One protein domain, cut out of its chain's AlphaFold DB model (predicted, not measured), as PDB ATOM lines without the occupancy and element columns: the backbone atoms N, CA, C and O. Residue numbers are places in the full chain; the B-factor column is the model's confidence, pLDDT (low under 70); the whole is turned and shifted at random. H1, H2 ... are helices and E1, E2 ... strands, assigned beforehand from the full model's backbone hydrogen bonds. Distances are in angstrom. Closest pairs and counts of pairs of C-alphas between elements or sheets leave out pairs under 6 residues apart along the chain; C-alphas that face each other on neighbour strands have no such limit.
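What this domain is: This is residues 112 to 218 of the 218 residues of an uncharacterized protein of Candidatus Latescibacteria bacterium (UniProt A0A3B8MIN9). With little regular structure, this domain is two small antiparallel sheets, E1 E2 E3 E4 and E5 E6 E7, loosely layered with E1 nearest E5; residues 193 to 213 lead from E7 to a short helix, H1. The 107 printed residues have seven named strands, then one helix: mostly strand, with only 29 residues in named elements. Each sheet is a meander, each strand the antiparallel neighbour of the one before. The whole is compact, radius of gyration of the C-alphas 13.6 A, spanning 36 by 34 by 28 A.

How they stand to each other: E1, residues 119 to 121, and E2, residues 131 to 134, form a hairpin; N 121 and O 131, 2.8 A apart, are within hydrogen-bond range. E5, residues 167 to 169, and E6, residues 178 to 182, form another, with N 178 and O 169 at 2.8 A. The closest C-alphas of E1 and E5, Val 121 and Pro 168, are 5.8 A apart. H1, residues 214 to 217, is not on either sheet.

Where its parts are: E3 is residues 137 to 139, E4 146 to 148, E7 189 to 192. E6 measures 13.0 A. C-alpha 119 is at (164.166, 173.520, 282.836).

The domain as a whole: The printed part has no cut. Links E4 to E5 and E7 to H1 are long. Residues 212 to 218 have pLDDT under 70.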
ATOM      1  N   SER A 112     152.883 167.447 279.338       89.38
ATOM      2  CA  SER A 112     152.736 168.723 278.638       89.38
ATOM      3  C   SER A 112     152.597 168.452 277.136       89.38
ATOM      4  O   SER A 112     152.970 167.375 276.659       89.38
ATOM      5  N   PRO A 113     152.057 169.381 276.327       87.81
ATOM      6  CA  PRO A 113     152.063 169.222 274.882       87.81
ATOM      7  C   PRO A 113     153.477 168.926 274.374       87.81
ATOM      8  O   PRO A 113     154.405 169.690 274.619       87.81
ATOM      9  N   ASN A 114     153.626 167.815 273.649       87.62
ATOM     10  CA  ASN A 114     154.906 167.308 273.141       87.62
ATOM     11  C   ASN A 114     155.922 166.852 274.213       87.62
ATOM     12  O   ASN A 114     157.034 166.473 273.843       87.62
ATOM     13  N   ASN A 115     155.540 166.864 275.498       91.88
ATOM     14  CA  ASN A 115     156.387 166.553 276.649       91.88
ATOM     15  C   ASN A 115     157.746 167.255 276.562       91.88
ATOM     16  O   ASN A 115     158.801 166.630 276.590       91.88
ATOM     17  N   THR A 116     157.694 168.574 276.402       88.19
ATOM     18  CA  THR A 116     158.849 169.477 276.418       88.19
ATOM     19  C   THR A 116     158.603 170.621 277.397       88.19
ATOM     20  O   THR A 116     157.474 170.819 277.850       88.19
ATOM     21  N   GLY A 117     159.651 171.387 277.696       88.75
ATOM     22  CA  GLY A 117     159.610 172.508 278.634       88.75
ATOM     23  C   GLY A 117     160.300 172.229 279.962       88.75
ATOM     24  O   GLY A 117     160.135 173.014 280.894       88.75
ATOM     25  N   MET A 118     161.093 171.153 280.042       93.25
ATOM     26  CA  MET A 118     161.901 170.875 281.223       93.25
ATOM     27  C   MET A 118     163.003 171.924 281.370       93.25
ATOM     28  O   MET A 118     163.779 172.139 280.439       93.25
ATOM     29  N   GLU A 119     163.123 172.533 282.546       93.75
ATOM     30  CA  GLU A 119     164.166 173.520 282.836       93.75
ATOM     31  C   GLU A 119     164.687 173.378 284.269       93.75
ATOM     32  O   GLU A 119     163.940 172.987 285.157       93.75
ATOM     33  N   ALA A 120     165.965 173.676 284.512       94.62
ATOM     34  CA  ALA A 120     166.491 173.748 285.874       94.62
ATOM     35  C   ALA A 120     166.218 175.139 286.465       94.62
ATOM     36  O   ALA A 120     166.458 176.142 285.796       94.62
ATOM     37  N   VAL A 121     165.793 175.210 287.726       94.25
ATOM     38  CA  VAL A 121     165.447 176.455 288.430       94.25
ATOM     39  C   VAL A 121     166.176 176.515 289.769       94.25
ATOM     40  O   VAL A 121     166.056 175.602 290.587       94.25
ATOM     41  N   HIS A 122     166.924 177.589 290.019       93.12
ATOM     42  CA  HIS A 122     167.522 177.888 291.325       93.12
ATOM     43  C   HIS A 122     166.503 178.609 292.209       93.12
ATOM     44  O   HIS A 122     166.578 179.814 292.433       93.12
ATOM     45  N   TRP A 123     165.503 177.841 292.636       94.12
ATOM     46  CA  TRP A 123     164.377 178.322 293.435       94.12
ATOM     47  C   TRP A 123     164.706 178.438 294.930       94.12
ATOM     48  O   TRP A 123     164.111 179.242 295.641       94.12
ATOM     49  N   LEU A 124     165.622 177.594 295.404       92.69
ATOM     50  CA  LEU A 124     166.056 177.520 296.798       92.69
ATOM     51  C   LEU A 124     167.183 178.523 297.091       92.69
ATOM     52  O   LEU A 124     167.611 179.250 296.194       92.69
ATOM     53  N   GLU A 125     167.670 178.552 298.335       89.56
ATOM     54  CA  GLU A 125     168.690 179.511 298.769       89.56
ATOM     55  C   GLU A 125     169.967 179.430 297.908       89.56
ATOM     56  O   GLU A 125     170.317 178.360 297.388       89.56
ATOM     57  N   PRO A 126     170.725 180.534 297.759       86.31
ATOM     58  CA  PRO A 126     171.927 180.536 296.939       86.31
ATOM     59  C   PRO A 126     172.926 179.449 297.358       86.31
ATOM     60  O   PRO A 126     173.444 179.429 298.475       86.31
ATOM     61  N   GLY A 127     173.242 178.560 296.416       86.69
ATOM     62  CA  GLY A 127     174.154 177.437 296.625       86.69
ATOM     63  C   GLY A 127     173.470 176.120 296.982       86.69
ATOM     64  O   GLY A 127     174.157 175.099 296.987       86.69
ATOM     65  N   GLU A 128     172.161 176.104 297.227       93.75
ATOM     66  CA  GLU A 128     171.379 174.872 297.354       93.75
ATOM     67  C   GLU A 128     171.130 174.204 295.992       93.75
ATOM     68  O   GLU A 128     171.536 174.703 294.934       93.75
ATOM     69  N   ARG A 129     170.519 173.013 296.022       96.12
ATOM     70  CA  ARG A 129     170.169 172.279 294.807       96.12
ATOM     71  C   ARG A 129     169.132 173.039 293.974       96.12
ATOM     72  O   ARG A 129     168.276 173.759 294.484       96.12
ATOM     73  N   ALA A 130     169.196 172.842 292.668       96.38
ATOM     74  CA  ALA A 130     168.179 173.265 291.726       96.38
ATOM     75  C   ALA A 130     166.978 172.312 291.757       96.38
ATOM     76  O   ALA A 130     167.113 171.123 292.046       96.38
ATOM     77  N   LEU A 131     165.821 172.826 291.357       97.75
ATOM     78  CA  LEU A 131     164.632 172.036 291.047       97.75
ATOM     79  C   LEU A 131     164.447 171.947 289.530       97.75
ATOM     80  O   LEU A 131     165.013 172.739 288.775       97.75
ATOM     81  N   LEU A 132     163.643 170.993 289.071       97.38
ATOM     82  CA  LEU A 132     163.213 170.902 287.680       97.38
ATOM     83  C   LEU A 132     161.818 171.502 287.524       97.38
ATOM     84  O   LEU A 132     160.876 171.094 288.188       97.38
ATOM     85  N   TYR A 133     161.660 172.441 286.607       96.50
ATOM     86  CA  TYR A 133     160.360 172.917 286.169       96.50
ATOM     87  C   TYR A 133     159.826 172.070 285.017       96.50
ATOM     88  O   TYR A 133     160.585 171.740 284.108       96.50
ATOM     89  N   ASN A 134     158.519 171.793 285.009       94.88
ATOM     90  CA  ASN A 134     157.785 171.339 283.825       94.88
ATOM     91  C   ASN A 134     156.287 171.633 283.984       94.88
ATOM     92  O   ASN A 134     155.673 171.214 284.964       94.88
ATOM     93  N   GLY A 135     155.672 172.314 283.013       92.31
ATOM     94  CA  GLY A 135     154.207 172.388 282.919       92.31
ATOM     95  C   GLY A 135     153.484 172.908 284.163       92.31
ATOM     96  O   GLY A 135     152.486 172.316 284.559       92.31
ATOM     97  N   GLY A 136     153.990 173.966 284.797       93.81
ATOM     98  CA  GLY A 136     153.386 174.551 285.996       93.81
ATOM     99  C   GLY A 136     153.734 173.835 287.301       93.81
ATOM    100  O   GLY A 136     153.115 174.111 288.324       93.81
ATOM    101  N   MET A 137     154.708 172.926 287.287       96.81
ATOM    102  CA  MET A 137     155.169 172.205 288.471       96.81
ATOM    103  C   MET A 137     156.675 172.363 288.674       96.81
ATOM    104  O   MET A 137     157.433 172.420 287.703       96.81
ATOM    105  N   LEU A 138     157.095 172.380 289.937       97.75
ATOM    106  CA  LEU A 138     158.487 172.225 290.358       97.75
ATOM    107  C   LEU A 138     158.698 170.825 290.923       97.75
ATOM    108  O   LEU A 138     157.902 170.356 291.731       97.75
ATOM    109  N   TRP A 139     159.782 170.188 290.507       98.44
ATOM    110  CA  TRP A 139     160.119 168.810 290.809       98.44
ATOM    111  C   TRP A 139     161.479 168.736 291.482       98.44
ATOM    112  O   TRP A 139     162.457 169.322 291.014       98.44
ATOM    113  N   ASP A 140     161.543 167.972 292.558       98.12
ATOM    114  CA  ASP A 140     162.793 167.568 293.171       98.12
ATOM    115  C   ASP A 140     163.360 166.380 292.381       98.12
ATOM    116  O   ASP A 140     162.725 165.333 292.263       98.12
ATOM    117  N   ALA A 141     164.537 166.546 291.780       98.19
ATOM    118  CA  ALA A 141     165.142 165.510 290.947       98.19
ATOM    119  C   ALA A 141     165.773 164.369 291.770       98.19
ATOM    120  O   ALA A 141     165.963 163.265 291.249       98.19
ATOM    121  N   GLU A 142     166.066 164.609 293.049       97.69
ATOM    122  CA  GLU A 142     166.574 163.606 293.982       97.69
ATOM    123  C   GLU A 142     165.463 162.639 294.400       97.69
ATOM    124  O   GLU A 142     165.663 161.425 294.378       97.69
ATOM    125  N   THR A 143     164.269 163.153 294.706       97.81
ATOM    126  CA  THR A 143     163.136 162.329 295.169       97.81
ATOM    127  C   THR A 143     162.155 161.951 294.058       97.81
ATOM    128  O   THR A 143     161.475 160.930 294.152       97.81
ATOM    129  N   GLY A 144     162.093 162.740 292.983       98.06
ATOM    130  CA  GLY A 144     161.093 162.630 291.923       98.06
ATOM    131  C   GLY A 144     159.717 163.195 292.298       98.06
ATOM    132  O   GLY A 144     158.747 162.939 291.585       98.06
ATOM    133  N   GLU A 145     159.602 163.923 293.412       98.31
ATOM    134  CA  GLU A 145     158.343 164.517 293.871       98.31
ATOM    135  C   GLU A 145     158.109 165.902 293.256       98.31
ATOM    136  O   GLU A 145     159.032 166.707 293.135       98.31
ATOM    137  N   GLY A 146     156.859 166.184 292.875       97.56
ATOM    138  CA  GLY A 146     156.458 167.426 292.216       97.56
ATOM    139  C   GLY A 146     155.407 168.214 292.997       97.56
ATOM    140  O   GLY A 146     154.493 167.637 293.589       97.56
ATOM    141  N   VAL A 147     155.496 169.541 292.940       97.25
ATOM    142  CA  VAL A 147     154.547 170.485 293.542       97.25
ATOM    143  C   VAL A 147     154.026 171.436 292.467       97.25
ATOM    144  O   VAL A 147     154.800 171.997 291.695       97.25
ATOM    145  N   ASN A 148     152.705 171.624 292.418       96.19
ATOM    146  CA  ASN A 148     152.079 172.591 291.517       96.19
ATOM    147  C   ASN A 148     152.373 174.022 291.963       96.19
ATOM    148  O   ASN A 148     152.296 174.334 293.154       96.19
ATOM    149  N   LEU A 149     152.618 174.900 290.996       95.06
ATOM    150  CA  LEU A 149     152.597 176.331 291.238       95.06
ATOM    151  C   LEU A 149     151.169 176.757 291.610       95.06
ATOM    152  O   LEU A 149     150.214 176.377 290.924       95.06
ATOM    153  N   PRO A 150     150.995 177.510 292.707       94.00
ATOM    154  CA  PRO A 150     149.674 177.912 293.159       94.00
ATOM    155  C   PRO A 150     149.037 178.889 292.168       94.00
ATOM    156  O   PRO A 150     149.724 179.697 291.549       94.00
ATOM    157  N   ASP A 151     147.714 178.824 292.035       93.12
ATOM    158  CA  ASP A 151     146.911 179.801 291.286       93.12
ATOM    159  C   ASP A 151     147.317 180.011 289.811       93.12
ATOM    160  O   ASP A 151     146.918 180.998 289.192       93.12
ATOM    161  N   LEU A 152     148.077 179.078 289.225       92.44
ATOM    162  CA  LEU A 152     148.353 179.070 287.793       92.44
ATOM    163  C   LEU A 152     147.069 178.637 287.069       92.44
ATOM    164  O   LEU A 152     146.550 177.559 287.376       92.44
ATOM    165  N   PRO A 153     146.513 179.445 286.149       90.44
ATOM    166  CA  PRO A 153     145.286 179.073 285.459       90.44
ATOM    167  C   PRO A 153     145.489 177.856 284.551       90.44
ATOM    168  O   PRO A 153     146.614 177.441 284.269       90.44
ATOM    169  N   ASP A 154     144.379 177.301 284.064       88.69
ATOM    170  CA  ASP A 154     144.399 176.317 282.982       88.69
ATOM    171  C   ASP A 154     144.667 177.009 281.634       88.69
ATOM    172  O   ASP A 154     144.161 178.110 281.394       88.69
ATOM    173  N   PRO A 155     145.479 176.409 280.741       85.44
ATOM    174  CA  PRO A 155     145.858 177.062 279.495       85.44
ATOM    175  C   PRO A 155     144.696 177.093 278.517       85.44
ATOM    176  O   PRO A 155     144.164 176.051 278.135       85.44
ATOM    177  N   ASP A 156     144.344 178.300 278.078       81.81
ATOM    178  CA  ASP A 156     143.318 178.540 277.067       81.81
ATOM    179  C   ASP A 156     143.854 179.481 275.968       81.81
ATOM    180  O   ASP A 156     144.276 180.602 276.274       81.81
ATOM    181  N   PRO A 157     143.889 179.047 274.693       82.50
ATOM    182  CA  PRO A 157     143.709 177.668 274.248       82.50
ATOM    183  C   PRO A 157     144.845 176.765 274.748       82.50
ATOM    184  O   PRO A 157     145.976 177.203 274.969       82.50
ATOM    185  N   VAL A 158     144.568 175.463 274.840       79.50
ATOM    186  CA  VAL A 158     145.623 174.463 275.046       79.50
ATOM    187  C   VAL A 158     146.523 174.446 273.808       79.50
ATOM    188  O   VAL A 158     146.093 174.078 272.712       79.50
ATOM    189  N   GLY A 159     147.784 174.834 273.976       76.62
ATOM    190  CA  GLY A 159     148.764 174.904 272.895       76.62
ATOM    191  C   GLY A 159     150.190 174.716 273.402       76.62
ATOM    192  O   GLY A 159     150.462 174.877 274.584       76.62
ATOM    193  N   ARG A 160     151.122 174.383 272.503       75.94
ATOM    194  CA  ARG A 160     152.516 174.050 272.867       75.94
ATOM    195  C   ARG A 160     153.281 175.194 273.541       75.94
ATOM    196  O   ARG A 160     154.219 174.933 274.273       75.94
ATOM    197  N   MET A 161     152.859 176.435 273.306       74.56
ATOM    198  CA  MET A 161     153.567 177.651 273.715       74.56
ATOM    199  C   MET A 161     153.028 178.306 274.992       74.56
ATOM    200  O   MET A 161     153.523 179.363 275.363       74.56
ATOM    201  N   ALA A 162     152.005 177.746 275.649       82.56
ATOM    202  CA  ALA A 162     151.579 178.271 276.949       82.56
ATOM    203  C   ALA A 162     152.696 178.080 278.001       82.56
ATOM    204  O   ALA A 162     153.816 177.678 277.674       82.56
ATOM    205  N   TRP A 163     152.399 178.281 279.283       82.94
ATOM    206  CA  TRP A 163     153.344 178.127 280.401       82.94
ATOM    207  C   TRP A 163     153.855 176.691 280.621       82.94
ATOM    208  O   TRP A 163     154.296 176.328 281.704       82.94
ATOM    209  N   TYR A 164     153.843 175.841 279.602       87.81
ATOM    210  CA  TYR A 164     154.551 174.568 279.589       87.81
ATOM    211  C   TYR A 164     156.070 174.738 279.647       87.81
ATOM    212  O   TYR A 164     156.752 173.872 280.188       87.81
ATOM    213  N   HIS A 165     156.570 175.883 279.179       86.88
ATOM    214  CA  HIS A 165     157.962 176.309 279.273       86.88
ATOM    215  C   HIS A 165     158.084 177.445 280.294       86.88
ATOM    216  O   HIS A 165     157.218 178.320 280.342       86.88
ATOM    217  N   CYS A 166     159.164 177.460 281.079       90.06
ATOM    218  CA  CYS A 166     159.496 178.607 281.920       90.06
ATOM    219  C   CYS A 166     160.763 179.318 281.462       90.06
ATOM    220  O   CYS A 166     161.601 178.760 280.751       90.06
ATOM    221  N   ILE A 167     160.896 180.563 281.913       90.44
ATOM    222  CA  ILE A 167     162.128 181.338 281.841       90.44
ATOM    223  C   ILE A 167     162.581 181.586 283.288       90.44
ATOM    224  O   ILE A 167     162.035 182.478 283.943       90.44
ATOM    225  N   PRO A 168     163.549 180.810 283.810       91.25
ATOM    226  CA  PRO A 168     164.143 181.074 285.113       91.25
ATOM    227  C   PRO A 168     164.982 182.349 285.039       91.25
ATOM    228  O   PRO A 168     165.855 182.481 284.170       91.25
ATOM    229  N   ALA A 169     164.726 183.308 285.921       90.56
ATOM    230  CA  ALA A 169     165.427 184.585 285.923       90.56
ATOM    231  C   ALA A 169     165.386 185.248 287.299       90.56
ATOM    232  O   ALA A 169     164.333 185.333 287.909       90.56
ATOM    233  N   ASN A 170     166.516 185.796 287.740       89.69
ATOM    234  CA  ASN A 170     166.574 186.693 288.892       89.69
ATOM    235  C   ASN A 170     166.053 188.079 288.471       89.69
ATOM    236  O   ASN A 170     166.819 188.912 287.976       89.69
ATOM    237  N   VAL A 171     164.740 188.292 288.571       89.06
ATOM    238  CA  VAL A 171     164.085 189.564 288.216       89.06
ATOM    239  C   VAL A 171     163.896 190.474 289.429       89.06
ATOM    240  O   VAL A 171     163.704 191.677 289.248       89.06
ATOM    241  N   CYS A 172     164.001 189.928 290.644       86.81
ATOM    242  CA  CYS A 172     163.917 190.683 291.896       86.81
ATOM    243  C   CYS A 172     165.274 191.216 292.398       86.81
ATOM    244  O   CYS A 172     165.318 192.139 293.213       86.81
ATOM    245  N   GLY A 173     166.394 190.682 291.910       82.31
ATOM    246  CA  GLY A 173     167.747 191.099 292.292       82.31
ATOM    247  C   GLY A 173     168.220 190.545 293.642       82.31
ATOM    248  O   GLY A 173     169.056 191.174 294.285       82.31
ATOM    249  N   ASN A 174     167.684 189.404 294.085       81.50
ATOM    250  CA  ASN A 174     167.940 188.783 295.399       81.50
ATOM    251  C   ASN A 174     168.755 187.472 295.318       81.50
ATOM    252  O   ASN A 174     168.780 186.707 296.275       81.50
ATOM    253  N   ASP A 175     169.410 187.227 294.181       80.69
ATOM    254  CA  ASP A 175     170.201 186.027 293.856       80.69
ATOM    255  C   ASP A 175     169.405 184.710 293.745       80.69
ATOM    256  O   ASP A 175     169.996 183.663 293.469       80.69
ATOM    257  N   LEU A 176     168.076 184.769 293.857       86.56
ATOM    258  CA  LEU A 176     167.156 183.663 293.585       86.56
ATOM    259  C   LEU A 176     166.624 183.757 292.146       86.56
ATOM    260  O   LEU A 176     166.602 184.836 291.551       86.56
ATOM    261  N   GLU A 177     166.211 182.633 291.556       90.88
ATOM    262  CA  GLU A 177     165.525 182.638 290.260       90.88
ATOM    263  C   GLU A 177     164.006 182.622 290.454       90.88
ATOM    264  O   GLU A 177     163.431 181.647 290.941       90.88
ATOM    265  N   GLU A 178     163.341 183.678 289.987       93.00
ATOM    266  CA  GLU A 178     161.915 183.631 289.701       93.00
ATOM    267  C   GLU A 178     161.629 182.730 288.496       93.00
ATOM    268  O   GLU A 178     162.456 182.540 287.598       93.00
ATOM    269  N   ILE A 179     160.398 182.233 288.441       94.06
ATOM    270  CA  ILE A 179     159.860 181.507 287.294       94.06
ATOM    271  C   ILE A 179     158.946 182.466 286.544       94.06
ATOM    272  O   ILE A 179     157.861 182.809 287.021       94.06
ATOM    273  N   VAL A 180     159.385 182.893 285.361       92.56
ATOM    274  CA  VAL A 180     158.581 183.724 284.464       92.56
ATOM    275  C   VAL A 180     157.858 182.823 283.471       92.56
ATOM    276  O   VAL A 180     158.483 182.066 282.723       92.56
ATOM    277  N   LEU A 181     156.534 182.917 283.473       92.50
ATOM    278  CA  LEU A 181     155.625 182.121 282.664       92.50
ATOM    279  C   LEU A 181     154.743 183.035 281.825       92.50
ATOM    280  O   LEU A 181     154.311 184.099 282.269       92.50
ATOM    281  N   TYR A 182     154.435 182.595 280.615       88.88
ATOM    282  CA  TYR A 182     153.549 183.324 279.726       88.88
ATOM    283  C   TYR A 182     152.672 182.356 278.941       88.88
ATOM    284  O   TYR A 182     152.986 181.176 278.790       88.88
ATOM    285  N   ASN A 183     151.571 182.880 278.423       87.81
ATOM    286  CA  ASN A 183     150.800 182.246 277.371       87.81
ATOM    287  C   ASN A 183     150.606 183.285 276.265       87.81
ATOM    288  O   ASN A 183     150.091 184.360 276.555       87.81
ATOM    289  N   PRO A 184     150.997 182.998 275.010       86.25
ATOM    290  CA  PRO A 184     150.860 183.938 273.897       86.25
ATOM    291  C   PRO A 184     149.439 184.475 273.679       86.25
ATOM    292  O   PRO A 184     149.265 185.507 273.033       86.25
ATOM    293  N   TRP A 185     148.429 183.753 274.162       87.19
ATOM    294  CA  TRP A 185     147.016 184.102 274.044       87.19
ATOM    295  C   TRP A 185     146.453 184.798 275.291       87.19
ATOM    296  O   TRP A 185     145.323 185.284 275.253       87.19
ATOM    297  N   ASP A 186     147.232 184.877 276.368       86.31
ATOM    298  CA  ASP A 186     146.873 185.532 277.622       86.31
ATOM    299  C   ASP A 186     147.538 186.924 277.689       86.31
ATOM    300  O   ASP A 186     148.728 187.053 277.396       86.31
ATOM    301  N   PRO A 187     146.814 188.002 278.050       88.94
ATOM    302  CA  PRO A 187     147.430 189.309 278.280       88.94
ATOM    303  C   PRO A 187     148.347 189.370 279.517       88.94
ATOM    304  O   PRO A 187     148.994 190.401 279.719       88.94
ATOM    305  N   ALA A 188     148.377 188.338 280.363       90.69
ATOM    306  CA  ALA A 188     149.185 188.296 281.575       90.69
ATOM    307  C   ALA A 188     150.523 187.556 281.399       90.69
ATOM    308  O   ALA A 188     150.660 186.593 280.646       90.69
ATOM    309  N   ILE A 189     151.507 188.004 282.178       90.69
ATOM    310  CA  ILE A 189     152.731 187.261 282.485       90.69
ATOM    311  C   ILE A 189     152.641 186.891 283.960       90.69
ATOM    312  O   ILE A 189     152.351 187.752 284.796       90.69
ATOM    313  N   TYR A 190     152.902 185.629 284.271       92.19
ATOM    314  CA  TYR A 190     152.915 185.131 285.639       92.19
ATOM    315  C   TYR A 190     154.364 185.060 286.108       92.19
ATOM    316  O   TYR A 190     155.218 184.494 285.426       92.19
ATOM    317  N   VAL A 191     154.645 185.656 287.262       92.81
ATOM    318  CA  VAL A 191     155.969 185.629 287.882       92.81
ATOM    319  C   VAL A 191     155.809 185.015 289.257       92.81
ATOM    320  O   VAL A 191     155.116 185.567 290.111       92.81
ATOM    321  N   TYR A 192     156.443 183.868 289.453       94.00
ATOM    322  CA  TYR A 192     156.515 183.206 290.746       94.00
ATOM    323  C   TYR A 192     157.865 183.519 291.367       94.00
ATOM    324  O   TYR A 192     158.890 183.349 290.710       94.00
ATOM    325  N   THR A 193     157.856 183.952 292.625       92.19
ATOM    326  CA  THR A 193     159.065 184.224 293.405       92.19
ATOM    327  C   THR A 193     159.119 183.322 294.641       92.19
ATOM    328  O   THR A 193     158.068 183.044 295.226       92.19
ATOM    329  N   PRO A 194     160.311 182.835 295.033       89.75
ATOM    330  CA  PRO A 194     160.505 182.164 296.319       89.75
ATOM    331  C   PRO A 194     160.458 183.137 297.513       89.75
ATOM    332  O   PRO A 194     160.302 182.689 298.648       89.75
ATOM    333  N   GLY A 195     160.586 184.449 297.270       83.88
ATOM    334  CA  GLY A 195     160.508 185.506 298.284       83.88
ATOM    335  C   GLY A 195     159.103 186.096 298.468       83.88
ATOM    336  O   GLY A 195     158.115 185.586 297.937       83.88
ATOM    337  N   ASP A 196     158.995 187.197 299.220       82.88
ATOM    338  CA  ASP A 196     157.741 187.956 299.291       82.88
ATOM    339  C   ASP A 196     157.577 188.772 298.002       82.88
ATOM    340  O   ASP A 196     158.442 189.561 297.631       82.88
ATOM    341  N   ALA A 197     156.439 188.625 297.319       80.75
ATOM    342  CA  ALA A 197     156.140 189.371 296.095       80.75
ATOM    343  C   ALA A 197     156.095 190.902 296.293       80.75
ATOM    344  O   ALA A 197     156.092 191.650 295.316       80.75
ATOM    345  N   ASN A 198     156.026 191.376 297.540       83.69
ATOM    346  CA  ASN A 198     156.076 192.796 297.885       83.69
ATOM    347  C   ASN A 198     157.490 193.300 298.189       83.69
ATOM    348  O   ASN A 198     157.652 194.501 298.441       83.69
ATOM    349  N   ASP A 199     158.494 192.422 298.195       84.12
ATOM    350  CA  ASP A 199     159.868 192.839 298.418       84.12
ATOM    351  C   ASP A 199     160.322 193.790 297.301       84.12
ATOM    352  O   ASP A 199     160.010 193.600 296.119       84.12
ATOM    353  N   PRO A 200     161.037 194.872 297.651       80.69
ATOM    354  CA  PRO A 200     161.524 195.805 296.655       80.69
ATOM    355  C   PRO A 200     162.587 195.138 295.784       80.69
ATOM    356  O   PRO A 200     163.499 194.490 296.292       80.69
ATOM    357  N   VAL A 201     162.526 195.390 294.474       83.88
ATOM    358  CA  VAL A 201     163.593 194.996 293.546       83.88
ATOM    359  C   VAL A 201     164.902 195.663 293.968       83.88
ATOM    360  O   VAL A 201     164.975 196.894 294.062       83.88
ATOM    361  N   VAL A 202     165.931 194.855 294.225       82.62
ATOM    362  CA  VAL A 202     167.209 195.319 294.793       82.62
ATOM    363  C   VAL A 202     168.214 195.707 293.702       82.62
ATOM    364  O   VAL A 202     168.888 196.730 293.827       82.62
ATOM    365  N   ASP A 203     168.281 194.944 292.607       83.62
ATOM    366  CA  ASP A 203     169.088 195.234 291.409       83.62
ATOM    367  C   ASP A 203     168.213 195.008 290.166       83.62
ATOM    368  O   ASP A 203     167.482 194.015 290.111       83.62
ATOM    369  N   PRO A 204     168.227 195.903 289.162       81.94
ATOM    370  CA  PRO A 204     167.583 195.637 287.881       81.94
ATOM    371  C   PRO A 204     168.042 194.315 287.257       81.94
ATOM    372  O   PRO A 204     169.231 193.990 287.252       81.94
ATOM    373  N   TYR A 205     167.092 193.620 286.628       86.00
ATOM    374  CA  TYR A 205     167.339 192.399 285.865       86.00
ATOM    375  C   TYR A 205     168.514 192.542 284.885       86.00
ATOM    376  O   TYR A 205     168.607 193.505 284.113       86.00
ATOM    377  N   ARG A 206     169.380 191.524 284.871       83.19
ATOM    378  CA  ARG A 206     170.466 191.365 283.900       83.19
ATOM    379  C   ARG A 206     170.431 189.956 283.334       83.19
ATOM    380  O   ARG A 206     170.471 188.984 284.082       83.19
ATOM    381  N   ALA A 207     170.406 189.852 282.009       81.75
ATOM    382  CA  ALA A 207     170.497 188.562 281.342       81.75
ATOM    383  C   ALA A 207     171.861 187.914 281.621       81.75
ATOM    384  O   ALA A 207     172.912 188.517 281.386       81.75
ATOM    385  N   GLY A 208     171.836 186.678 282.113       79.75
ATOM    386  CA  GLY A 208     173.002 185.836 282.325       79.75
ATOM    387  C   GLY A 208     173.080 184.693 281.307       79.75
ATOM    388  O   GLY A 208     172.193 184.535 280.467       79.75
ATOM    389  N   PRO A 209     174.131 183.854 281.382       75.62
ATOM    390  CA  PRO A 209     174.338 182.720 280.476       75.62
ATOM    391  C   PRO A 209     173.141 181.759 280.367       75.62
ATOM    392  O   PRO A 209     172.966 181.119 279.336       75.62
ATOM    393  N   ARG A 210     172.305 181.676 281.409       75.19
ATOM    394  CA  ARG A 210     171.147 180.773 281.472       75.19
ATOM    395  C   ARG A 210     169.926 181.266 280.703       75.19
ATOM    396  O   ARG A 210     169.110 180.453 280.292       75.19
ATOM    397  N   GLN A 211     169.810 182.573 280.472       73.00
ATOM    398  CA  GLN A 211     168.689 183.151 279.727       73.00
ATOM    399  C   GLN A 211     168.894 183.089 278.202       73.00
ATOM    400  O   GLN A 211     168.004 183.462 277.444       73.00
ATOM    401  N   TYR A 212     170.025 182.549 277.735       61.62
ATOM    402  CA  TYR A 212     170.271 182.238 276.324       61.62
ATOM    403  C   TYR A 212     169.857 180.792 275.994       61.62
ATOM    404  O   TYR A 212     170.671 180.003 275.516       61.62
ATOM    405  N   ASN A 213     168.600 180.413 276.257       53.97
ATOM    406  CA  ASN A 213     168.072 179.122 275.803       53.97
ATOM    407  C   ASN A 213     167.412 179.289 274.425       53.97
ATOM    408  O   ASN A 213     166.338 179.871 274.287       53.97
ATOM    409  N   VAL A 214     168.083 178.788 273.386       45.91
ATOM    410  CA  VAL A 214     167.701 178.982 271.977       45.91
ATOM    411  C   VAL A 214     166.404 178.246 271.603       45.91
ATOM    412  O   VAL A 214     165.820 178.544 270.566       45.91
ATOM    413  N   ARG A 215     165.910 177.324 272.449       49.81
ATOM    414  CA  ARG A 215     164.646 176.600 272.214       49.81
ATOM    415  C   ARG A 215     163.396 177.383 272.636       49.81
ATOM    416  O   ARG A 215     162.293 176.967 272.315       49.81
ATOM    417  N   LEU A 216     163.541 178.536 273.295       40.59
ATOM    418  CA  LEU A 216     162.411 179.422 273.624       40.59
ATOM    419  C   LEU A 216     161.801 180.137 272.395       40.59
ATOM    420  O   LEU A 216     160.941 180.996 272.568       40.59
ATOM    421  N   MET A 217     162.248 179.827 271.171       32.47
ATOM    422  CA  MET A 217     161.836 180.511 269.937       32.47
ATOM    423  C   MET A 217     161.204 179.596 268.870       32.47
ATOM    424  O   MET A 217     161.134 180.018 267.717       32.47
ATOM    425  N   ASP A 218     160.759 178.383 269.222       30.91
ATOM    426  CA  ASP A 218     160.077 177.463 268.286       30.91
ATOM    427  C   ASP A 218     158.546 177.463 268.464       30.91
ATOM    428  O   ASP A 218     158.078 177.299 269.616       30.91
TER     429      ASP A 218